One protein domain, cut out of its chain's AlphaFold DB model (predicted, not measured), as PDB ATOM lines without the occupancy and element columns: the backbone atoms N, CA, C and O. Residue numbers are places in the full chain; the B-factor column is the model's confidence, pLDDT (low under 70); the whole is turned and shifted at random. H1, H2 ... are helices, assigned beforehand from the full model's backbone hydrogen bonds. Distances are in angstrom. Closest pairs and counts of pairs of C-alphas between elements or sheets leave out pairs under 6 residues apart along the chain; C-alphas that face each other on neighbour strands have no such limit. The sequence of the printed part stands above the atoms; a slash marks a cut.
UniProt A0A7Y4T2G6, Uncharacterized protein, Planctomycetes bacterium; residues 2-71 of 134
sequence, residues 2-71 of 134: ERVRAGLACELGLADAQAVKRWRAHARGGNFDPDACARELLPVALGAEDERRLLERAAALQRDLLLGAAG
ATOM      1  N   GLU A   2      17.221  36.982   9.561       83.25
ATOM      2  CA  GLU A   2      17.220  35.562   9.171       83.25
ATOM      3  C   GLU A   2      17.898  34.621  10.173       83.25
ATOM      4  O   GLU A   2      17.347  33.571  10.473       83.25
ATOM      5  N   ARG A   3      19.021  35.024  10.785       87.38
ATOM      6  CA  ARG A   3      19.711  34.222  11.817       87.38
ATOM      7  C   ARG A   3      18.822  33.893  13.020       87.38
ATOM      8  O   ARG A   3      18.806  32.763  13.496       87.38
ATOM      9  N   VAL A   4      18.072  34.885  13.505       86.12
ATOM     10  CA  VAL A   4      17.156  34.713  14.645       86.12
ATOM     11  C   VAL A   4      15.978  33.839  14.231       86.12
ATOM     12  O   VAL A   4      15.608  32.923  14.959       86.12
ATOM     13  N   ARG A   5      15.439  34.070  13.030       87.00
ATOM     14  CA  ARG A   5      14.338  33.277  12.473       87.00
ATOM     15  C   ARG A   5      14.735  31.807  12.289       87.00
ATOM     16  O   ARG A   5      13.959  30.936  12.654       87.00
ATOM     17  N   ALA A   6      15.953  31.530  11.823       87.94
ATOM     18  CA  ALA A   6      16.497  30.177  11.691       87.94
ATOM     19  C   ALA A   6      16.690  29.495  13.055       87.94
ATOM     20  O   ALA A   6      16.366  28.320  13.219       87.94
ATOM     21  N   GLY A   7      17.153  30.246  14.061       87.88
ATOM     22  CA  GLY A   7      17.238  29.760  15.439       87.88
ATOM     23  C   GLY A   7      15.872  29.366  16.007       87.88
ATOM     24  O   GLY A   7      15.721  28.268  16.539       87.88
ATOM     25  N   LEU A   8      14.862  30.221  15.829       88.06
ATOM     26  CA  LEU A   8      13.489  29.941  16.258       88.06
ATOM     27  C   LEU A   8      12.867  28.775  15.474       88.06
ATOM     28  O   LEU A   8      12.187  27.941  16.061       88.06
ATOM     29  N   ALA A   9      13.142  28.664  14.171       87.44
ATOM     30  CA  ALA A   9      12.685  27.540  13.355       87.44
ATOM     31  C   ALA A   9      13.276  26.209  13.848       87.44
ATOM     32  O   ALA A   9      12.572  25.203  13.919       87.44
ATOM     33  N   CYS A  10      14.546  26.206  14.267       88.50
ATOM     34  CA  CYS A  10      15.166  25.049  14.908       88.50
ATOM     35  C   CYS A  10      14.515  24.710  16.261       88.50
ATOM     36  O   CYS A  10      14.367  23.531  16.576       88.50
ATOM     37  N   GLU A  11      14.155  25.710  17.070       86.62
ATOM     38  CA  GLU A  11      13.503  25.503  18.372       86.62
ATOM     39  C   GLU A  11      12.100  24.900  18.220       86.62
ATOM     40  O   GLU A  11      11.733  23.991  18.960       86.62
ATOM     41  N   LEU A  12      11.345  25.365  17.224       87.50
ATOM     42  CA  LEU A  12       9.985  24.909  16.932       87.50
ATOM     43  C   LEU A  12       9.928  23.588  16.144       87.50
ATOM     44  O   LEU A  12       8.836  23.112  15.842       87.50
ATOM     45  N   GLY A  13      11.075  22.995  15.800       86.75
ATOM     46  CA  GLY A  13      11.133  21.756  15.016       86.75
ATOM     47  C   GLY A  13      10.713  21.921  13.551       86.75
ATOM     48  O   GLY A  13      10.329  20.945  12.918       86.75
ATOM     49  N   LEU A  14      10.783  23.146  13.022       86.00
ATOM     50  CA  LEU A  14      10.412  23.496  11.644       86.00
ATOM     51  C   LEU A  14      11.591  23.377  10.661       86.00
ATOM     52  O   LEU A  14      11.396  23.419   9.450       86.00
ATOM     53  N   ALA A  15      12.818  23.266  11.174       87.12
ATOM     54  CA  ALA A  15      14.028  23.085  10.375       87.12
ATOM     55  C   ALA A  15      14.348  21.598  10.144       87.12
ATOM     56  O   ALA A  15      14.007  20.744  10.965       87.12
ATOM     57  N   ASP A  16      15.077  21.291   9.065       87.25
ATOM     58  CA  ASP A  16      15.531  19.925   8.777       87.25
ATOM     59  C   ASP A  16      16.400  19.364   9.918       87.25
ATOM     60  O   ASP A  16      17.452  19.907  10.271       87.25
ATOM     61  N   ALA A  17      15.981  18.226  10.471       86.50
ATOM     62  CA  ALA A  17      16.651  17.571  11.587       86.50
ATOM     63  C   ALA A  17      18.098  17.157  11.255       86.50
ATOM     64  O   ALA A  17      18.961  17.178  12.142       86.50
ATOM     65  N   GLN A  18      18.387  16.799   9.997       89.12
ATOM     66  CA  GLN A  18      19.744  16.427   9.583       89.12
ATOM     67  C   GLN A  18      20.653  17.655   9.485       89.12
ATOM     68  O   GLN A  18      21.754  17.633  10.047       89.12
ATOM     69  N   ALA A  19      20.187  18.742   8.867       89.56
ATOM     70  CA  ALA A  19      20.885  20.026   8.861       89.56
ATOM     71  C   ALA A  19      21.159  20.529  10.290       89.56
ATOM     72  O   ALA A  19      22.298  20.858  10.623       89.56
ATOM     73  N   VAL A  20      20.166  20.480  11.187       90.88
ATOM     74  CA  VAL A  20      20.334  20.853  12.604       90.88
ATOM     75  C   VAL A  20      21.431  20.022  13.275       90.88
ATOM     76  O   VAL A  20      22.264  20.560  14.011       90.88
ATOM     77  N   LYS A  21      21.473  18.708  13.032       92.31
ATOM     78  CA  LYS A  21      22.505  17.827  13.596       92.31
ATOM     79  C   LYS A  21      23.904  18.187  13.084       92.31
ATOM     80  O   LYS A  21      24.830  18.242  13.897       92.31
ATOM     81  N   ARG A  22      24.054  18.460  11.782       92.00
ATOM     82  CA  ARG A  22      25.326  18.910  11.186       92.00
ATOM     83  C   ARG A  22      25.789  20.220  11.814       92.00
ATOM     84  O   ARG A  22      26.892  20.288  12.351       92.00
ATOM     85  N   TRP A  23      24.926  21.231  11.848       93.88
ATOM     86  CA  TRP A  23      25.271  22.548  12.387       93.88
ATOM     87  C   TRP A  23      25.575  22.531  13.885       93.88
ATOM     88  O   TRP A  23      26.458  23.256  14.343       93.88
ATOM     89  N   ARG A  24      24.949  21.634  14.658       91.00
ATOM     90  CA  ARG A  24      25.336  21.380  16.056       91.00
ATOM     91  C   ARG A  24      26.755  20.823  16.184       91.00
ATOM     92  O   ARG A  24      27.439  21.153  17.151       91.00
ATOM     93  N   ALA A  25      27.204  19.988  15.248       91.44
ATOM     94  CA  ALA A  25      28.582  19.500  15.232       91.44
ATOM     95  C   ALA A  25      29.568  20.630  14.886       91.44
ATOM     96  O   ALA A  25      30.550  20.808  15.605       91.44
ATOM     97  N   HIS A  26      29.255  21.454  13.880       89.25
ATOM     98  CA  HIS A  26      30.045  22.642  13.521       89.25
ATOM     99  C   HIS A  26      30.166  23.645  14.680       89.25
ATOM    100  O   HIS A  26      31.264  24.119  14.974       89.25
ATOM    101  N   ALA A  27      29.068  23.888  15.406       90.69
ATOM    102  CA  ALA A  27      29.045  24.729  16.603       90.69
ATOM    103  C   ALA A  27      29.968  24.225  17.717       90.69
ATOM    104  O   ALA A  27      30.661  25.016  18.354       90.69
ATOM    105  N   ARG A  28      30.015  22.908  17.944       91.00
ATOM    106  CA  ARG A  28      30.897  22.304  18.957       91.00
ATOM    107  C   ARG A  28      32.364  22.288  18.533       91.00
ATOM    108  O   ARG A  28      33.231  22.384  19.391       91.00
ATOM    109  N   GLY A  29      32.629  22.159  17.234       88.31
ATOM    110  CA  GLY A  29      33.978  22.116  16.667       88.31
ATOM    111  C   GLY A  29      34.644  23.482  16.482       88.31
ATOM    112  O   GLY A  29      35.755  23.533  15.969       88.31
ATOM    113  N   GLY A  30      33.982  24.585  16.851       86.56
ATOM    114  CA  GLY A  30      34.525  25.943  16.716       86.56
ATOM    115  C   GLY A  30      34.507  26.512  15.291       86.56
ATOM    116  O   GLY A  30      34.943  27.640  15.097       86.56
ATOM    117  N   ASN A  31      33.967  25.779  14.311       88.12
ATOM    118  CA  ASN A  31      33.841  26.216  12.917       88.12
ATOM    119  C   ASN A  31      32.378  26.546  12.580       88.12
ATOM    120  O   ASN A  31      31.761  25.911  11.724       88.12
ATOM    121  N   PHE A  32      31.793  27.478  13.335       91.50
ATOM    122  CA  PHE A  32      30.395  27.871  13.186       91.50
ATOM    123  C   PHE A  32      30.262  29.160  12.389       91.50
ATOM    124  O   PHE A  32      30.608  30.233  12.881       91.50
ATOM    125  N   ASP A  33      29.695  29.049  11.192       92.19
ATOM    126  CA  ASP A  33      29.263  30.198  10.406       92.19
ATOM    127  C   ASP A  33      27.752  30.435  10.615       92.19
ATOM    128  O   ASP A  33      26.933  29.629  10.159       92.19
ATOM    129  N   PRO A  34      27.355  31.529  11.290       88.44
ATOM    130  CA  PRO A  34      25.952  31.827  11.546       88.44
ATOM    131  C   PRO A  34      25.152  32.167  10.278       88.44
ATOM    132  O   PRO A  34      23.942  31.946  10.271       88.44
ATOM    133  N   ASP A  35      25.780  32.695   9.224       91.50
ATOM    134  CA  ASP A  35      25.093  33.058   7.978       91.50
ATOM    135  C   ASP A  35      24.856  31.843   7.090       91.50
ATOM    136  O   ASP A  35      23.756  31.655   6.569       91.50
ATOM    137  N   ALA A  36      25.866  30.985   6.937       89.81
ATOM    138  CA  ALA A  36      25.694  29.708   6.249       89.81
ATOM    139  C   ALA A  36      24.660  28.823   6.964       89.81
ATOM    140  O   ALA A  36      23.769  28.279   6.314       89.81
ATOM    141  N   CYS A  37      24.710  28.784   8.297       89.44
ATOM    142  CA  CYS A  37      23.734  28.088   9.125       89.44
ATOM    143  C   CYS A  37      22.308  28.611   8.906       89.44
ATOM    144  O   CYS A  37      21.389  27.824   8.691       89.44
ATOM    145  N   ALA A  38      22.116  29.934   8.901       90.12
ATOM    146  CA  ALA A  38      20.800  30.528   8.686       90.12
ATOM    147  C   ALA A  38      20.237  30.214   7.293       90.12
ATOM    148  O   ALA A  38      19.065  29.866   7.185       90.12
ATOM    149  N   ARG A  39      21.067  30.289   6.245       88.69
ATOM    150  CA  ARG A  39      20.652  29.978   4.867       88.69
ATOM    151  C   ARG A  39      20.251  28.519   4.677       88.69
ATOM    152  O   ARG A  39      19.360  28.243   3.888       88.69
ATOM    153  N   GLU A  40      20.913  27.600   5.374       88.06
ATOM    154  CA  GLU A  40      20.613  26.169   5.269       88.06
ATOM    155  C   GLU A  40      19.429  25.750   6.153       88.06
ATOM    156  O   GLU A  40      18.633  24.903   5.756       88.06
ATOM    157  N   LEU A  41      19.300  26.328   7.352       85.81
ATOM    158  CA  LEU A  41      18.250  25.960   8.306       85.81
ATOM    159  C   LEU A  41      16.909  26.641   8.052       85.81
ATOM    160  O   LEU A  41      15.891  26.134   8.518       85.81
ATOM    161  N   LEU A  42      16.894  27.798   7.391       84.38
ATOM    162  CA  LEU A  42      15.655  28.494   7.091       84.38
ATOM    163  C   LEU A  42      15.044  27.903   5.810       84.38
ATOM    164  O   LEU A  42      15.633  28.053   4.739       84.38
ATOM    165  N   PRO A  43      13.874  27.245   5.876       70.00
ATOM    166  CA  PRO A  43      13.236  26.748   4.668       70.00
ATOM    167  C   PRO A  43      12.825  27.918   3.766       70.00
ATOM    168  O   PRO A  43      12.364  28.961   4.239       70.00
ATOM    169  N   VAL A  44      12.987  27.721   2.454       66.44
ATOM    170  CA  VAL A  44      12.750  28.738   1.411       66.44
ATOM    171  C   VAL A  44      11.294  29.233   1.410       66.44
ATOM    172  O   VAL A  44      11.038  30.379   1.052       66.44
ATOM    173  N   ALA A  45      10.349  28.410   1.875       68.31
ATOM    174  CA  ALA A  45       8.961  28.796   2.096       68.31
ATOM    175  C   ALA A  45       8.430  28.152   3.385       68.31
ATOM    176  O   ALA A  45       8.316  26.931   3.476       68.31
ATOM    177  N   LEU A  46       8.113  28.978   4.383       77.56
ATOM    178  CA  LEU A  46       7.332  28.565   5.550       77.56
ATOM    179  C   LEU A  46       5.847  28.678   5.200       77.56
ATOM    180  O   LEU A  46       5.445  29.619   4.516       77.56
ATOM    181  N   GLY A  47       5.028  27.737   5.670       83.38
ATOM    182  CA  GLY A  47       3.579  27.889   5.586       83.38
ATOM    183  C   GLY A  47       3.096  29.048   6.466       83.38
ATOM    184  O   GLY A  47       3.749  29.406   7.446       83.38
ATOM    185  N   ALA A  48       1.919  29.603   6.164       85.00
ATOM    186  CA  ALA A  48       1.329  30.689   6.959       85.00
ATOM    187  C   ALA A  48       1.158  30.317   8.448       85.00
ATOM    188  O   ALA A  48       1.340  31.152   9.331       85.00
ATOM    189  N   GLU A  49       0.854  29.047   8.732       86.25
ATOM    190  CA  GLU A  49       0.747  28.525  10.098       86.25
ATOM    191  C   GLU A  49       2.106  28.474  10.814       86.25
ATOM    192  O   GLU A  49       2.208  28.848  11.982       86.25
ATOM    193  N   ASP A  50       3.165  28.064  10.115       86.75
ATOM    194  CA  ASP A  50       4.518  28.004  10.673       86.75
ATOM    195  C   ASP A  50       5.075  29.407  10.931       86.75
ATOM    196  O   ASP A  50       5.732  29.654  11.945       86.75
ATOM    197  N   GLU A  51       4.761  30.354  10.045       86.88
ATOM    198  CA  GLU A  51       5.109  31.761  10.218       86.88
ATOM    199  C   GLU A  51       4.366  32.386  11.405       86.88
ATOM    200  O   GLU A  51       4.980  33.093  12.208       86.88
ATOM    201  N   ARG A  52       3.085  32.047  11.603       89.31
ATOM    202  CA  ARG A  52       2.340  32.449  12.804       89.31
ATOM    203  C   ARG A  52       3.002  31.924  14.080       89.31
ATOM    204  O   ARG A  52       3.258  32.705  14.995       89.31
ATOM    205  N   ARG A  53       3.345  30.632  14.130       85.75
ATOM    206  CA  ARG A  53       4.016  30.009  15.289       85.75
ATOM    207  C   ARG A  53       5.373  30.646  15.591       85.75
ATOM    208  O   ARG A  53       5.716  30.857  16.755       85.75
ATOM    209  N   LEU A  54       6.136  30.993  14.552       88.38
ATOM    210  CA  LEU A  54       7.398  31.724  14.685       88.38
ATOM    211  C   LEU A  54       7.198  33.101  15.324       88.38
ATOM    212  O   LEU A  54       7.940  33.458  16.242       88.38
ATOM    213  N   LEU A  55       6.202  33.864  14.867       90.06
ATOM    214  CA  LEU A  55       5.893  35.190  15.404       90.06
ATOM    215  C   LEU A  55       5.400  35.125  16.853       90.06
ATOM    216  O   LEU A  55       5.852  35.911  17.685       90.06
ATOM    217  N   GLU A  56       4.538  34.163  17.181       90.69
ATOM    218  CA  GLU A  56       4.066  33.933  18.552       90.69
ATOM    219  C   GLU A  56       5.233  33.621  19.498       90.69
ATOM    220  O   GLU A  56       5.350  34.219  20.574       90.69
ATOM    221  N   ARG A  57       6.155  32.742  19.081       89.00
ATOM    222  CA  ARG A  57       7.341  32.425  19.884       89.00
ATOM    223  C   ARG A  57       8.286  33.616  20.007       89.00
ATOM    224  O   ARG A  57       8.817  33.844  21.095       89.00
ATOM    225  N   ALA A  58       8.475  34.389  18.938       89.62
ATOM    226  CA  ALA A  58       9.286  35.603  18.963       89.62
ATOM    227  C   ALA A  58       8.718  36.646  19.939       89.62
ATOM    228  O   ALA A  58       9.471  37.216  20.726       89.62
ATOM    229  N   ALA A  59       7.395  36.843  19.951       89.88
ATOM    230  CA  ALA A  59       6.719  37.742  20.884       89.88
ATOM    231  C   ALA A  59       6.848  37.265  22.339       89.88
ATOM    232  O   ALA A  59       7.145  38.063  23.231       89.88
ATOM    233  N   ALA A  60       6.690  35.958  22.583       86.75
ATOM    234  CA  ALA A  60       6.910  35.371  23.902       86.75
ATOM    235  C   ALA A  60       8.357  35.580  24.377       86.75
ATOM    236  O   ALA A  60       8.577  36.040  25.493       86.75
ATOM    237  N   LEU A  61       9.339  35.328  23.508       85.56
ATOM    238  CA  LEU A  61      10.755  35.531  23.808       85.56
ATOM    239  C   LEU A  61      11.082  37.010  24.050       85.56
ATOM    240  O   LEU A  61      11.830  37.326  24.970       85.56
ATOM    241  N   GLN A  62      10.495  37.928  23.282       87.81
ATOM    242  CA  GLN A  62      10.620  39.366  23.518       87.81
ATOM    243  C   GLN A  62      10.064  39.753  24.893       87.81
ATOM    244  O   GLN A  62      10.723  40.482  25.631       87.81
ATOM    245  N   ARG A  63       8.886  39.242  25.270       85.94
ATOM    246  CA  ARG A  63       8.308  39.459  26.601       85.94
ATOM    247  C   ARG A  63       9.218  38.907  27.698       85.94
ATOM    248  O   ARG A  63       9.491  39.616  28.660       85.94
ATOM    249  N   ASP A  64       9.717  37.684  27.544       84.69
ATOM    250  CA  ASP A  64      10.594  37.035  28.522       84.69
ATOM    251  C   ASP A  64      11.925  37.786  28.666       84.69
ATOM    252  O   ASP A  64      12.424  37.957  29.776       84.69
ATOM    253  N   LEU A  65      12.480  38.297  27.564       83.62
ATOM    254  CA  LEU A  65      13.659  39.157  27.595       83.62
ATOM    255  C   LEU A  65      13.365  40.497  28.260       83.62
ATOM    256  O   LEU A  65      14.200  40.958  29.019       83.62
ATOM    257  N   LEU A  66      12.210  41.121  28.037       84.25
ATOM    258  CA  LEU A  66      11.859  42.383  28.697       84.25
ATOM    259  C   LEU A  66      11.638  42.199  30.206       84.25
ATOM    260  O   LEU A  66      12.159  42.977  31.005       84.25
ATOM    261  N   LEU A  67      10.925  41.142  30.602       79.75
ATOM    262  CA  LEU A  67      10.665  40.809  32.006       79.75
ATOM    263  C   LEU A  67      11.924  40.295  32.722       79.75
ATOM    264  O   LEU A  67      12.152  40.609  33.887       79.75
ATOM    265  N   GLY A  68      12.775  39.543  32.022       59.97
ATOM    266  CA  GLY A  68      14.040  39.018  32.533       59.97
ATOM    267  C   GLY A  68      15.185  40.034  32.510       59.97
ATOM    268  O   GLY A  68      16.027  40.016  33.403       59.97
ATOM    269  N   ALA A  69      15.221  40.967  31.552       55.00
ATOM    270  CA  ALA A  69      16.238  42.022  31.471       55.00
ATOM    271  C   ALA A  69      16.059  43.109  32.535       55.00
ATOM    272  O   ALA A  69      17.036  43.771  32.892       55.00
ATOM    273  N   ALA A  70      14.859  43.239  33.110       53.34
ATOM    274  CA  ALA A  70      14.661  43.994  34.343       53.34
ATOM    275  C   ALA A  70      15.467  43.396  35.521       53.34
ATOM    276  O   ALA A  70      15.918  44.145  36.383       53.34
ATOM    277  N   GLY A  71      15.729  42.079  35.519       47.53
ATOM    278  CA  GLY A  71      16.580  41.383  36.497       47.53
ATOM    279  C   GLY A  71      17.999  41.031  36.017       47.53
ATOM    280  O   GLY A  71      18.849  40.680  36.829       47.53
TER     281      GLY A  71
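AT A GLANCE: This is residues 2 to 71 of the 134 residues of an uncharacterized protein of Planctomycetes bacterium (UniProt A0A7Y4T2G6). A short helix, H1, bridges two sides of a loose helical frame: the helical hairpin of H2 and H3 is on one side, and the long helix H4 is on the other. H4 crosses H1 about perpendicular, and its residues 62 to 71 stick out free. The printed part has 70 residues and four named helices, H1 to H4 in chain order, with no named strand; the class is all helix. The whole is only just loose, close to compact, with a radius of gyration of the C-alphas of 13.4 A, and its outline is flat, 34 by 32 by 17 A.

HOW THE PARTS SIT: H1, residues 2 to 11, is close to but not clearly touching H2, residues 17 to 28; their closest C-alphas, of Cys 10 and Val 20, are 7.0 A apart. H3, residues 34 to 41, touches H1 at a steep tilt of 54 degrees, the same way; the closest C-alphas, of Arg 3 and Ala 38, are 5.0 A apart. H2, with residues 19 to 23 alone, touches H3 at a shallow tilt of 17 degrees, opposite ways, a hairpin; the closest C-alphas, of Ala 19 and Leu 41, are 6.5 A apart. H4, residues 48 to 71, touches H1 with residues 54 to 58 alone, about perpendicular at 84 degrees; the closest C-alphas, of Leu 8 and Leu 54, are 6.5 A apart. H4 is apart from H2 and H3. The helix packing is mostly crossed, but only just, with 1 of 3 touching pairs at a shallow tilt. Every O i to N i+4 pair is within hydrogen-bond range in H1, H2 and H3; in H4, 19 of 20 are.

IN THESE COORDINATES: H1 begins at C-alpha 2 (17.220, 35.562, 9.171) and measures 14.1 A from first to last C-alpha. H2 measures 16.7 A, H3 10.2 A and H4 34.9 A. H4 ends at C-alpha 71 (16.580, 41.383, 36.497).

THE WHOLE: The C-alphas farthest apart, of Val 44 and Gly 71, are 37.5 A apart. The printed part has no cut and no long link. The mean pLDDT of the printed part is 85.0; residues 44 to 45 and 68 to 71 are under 70.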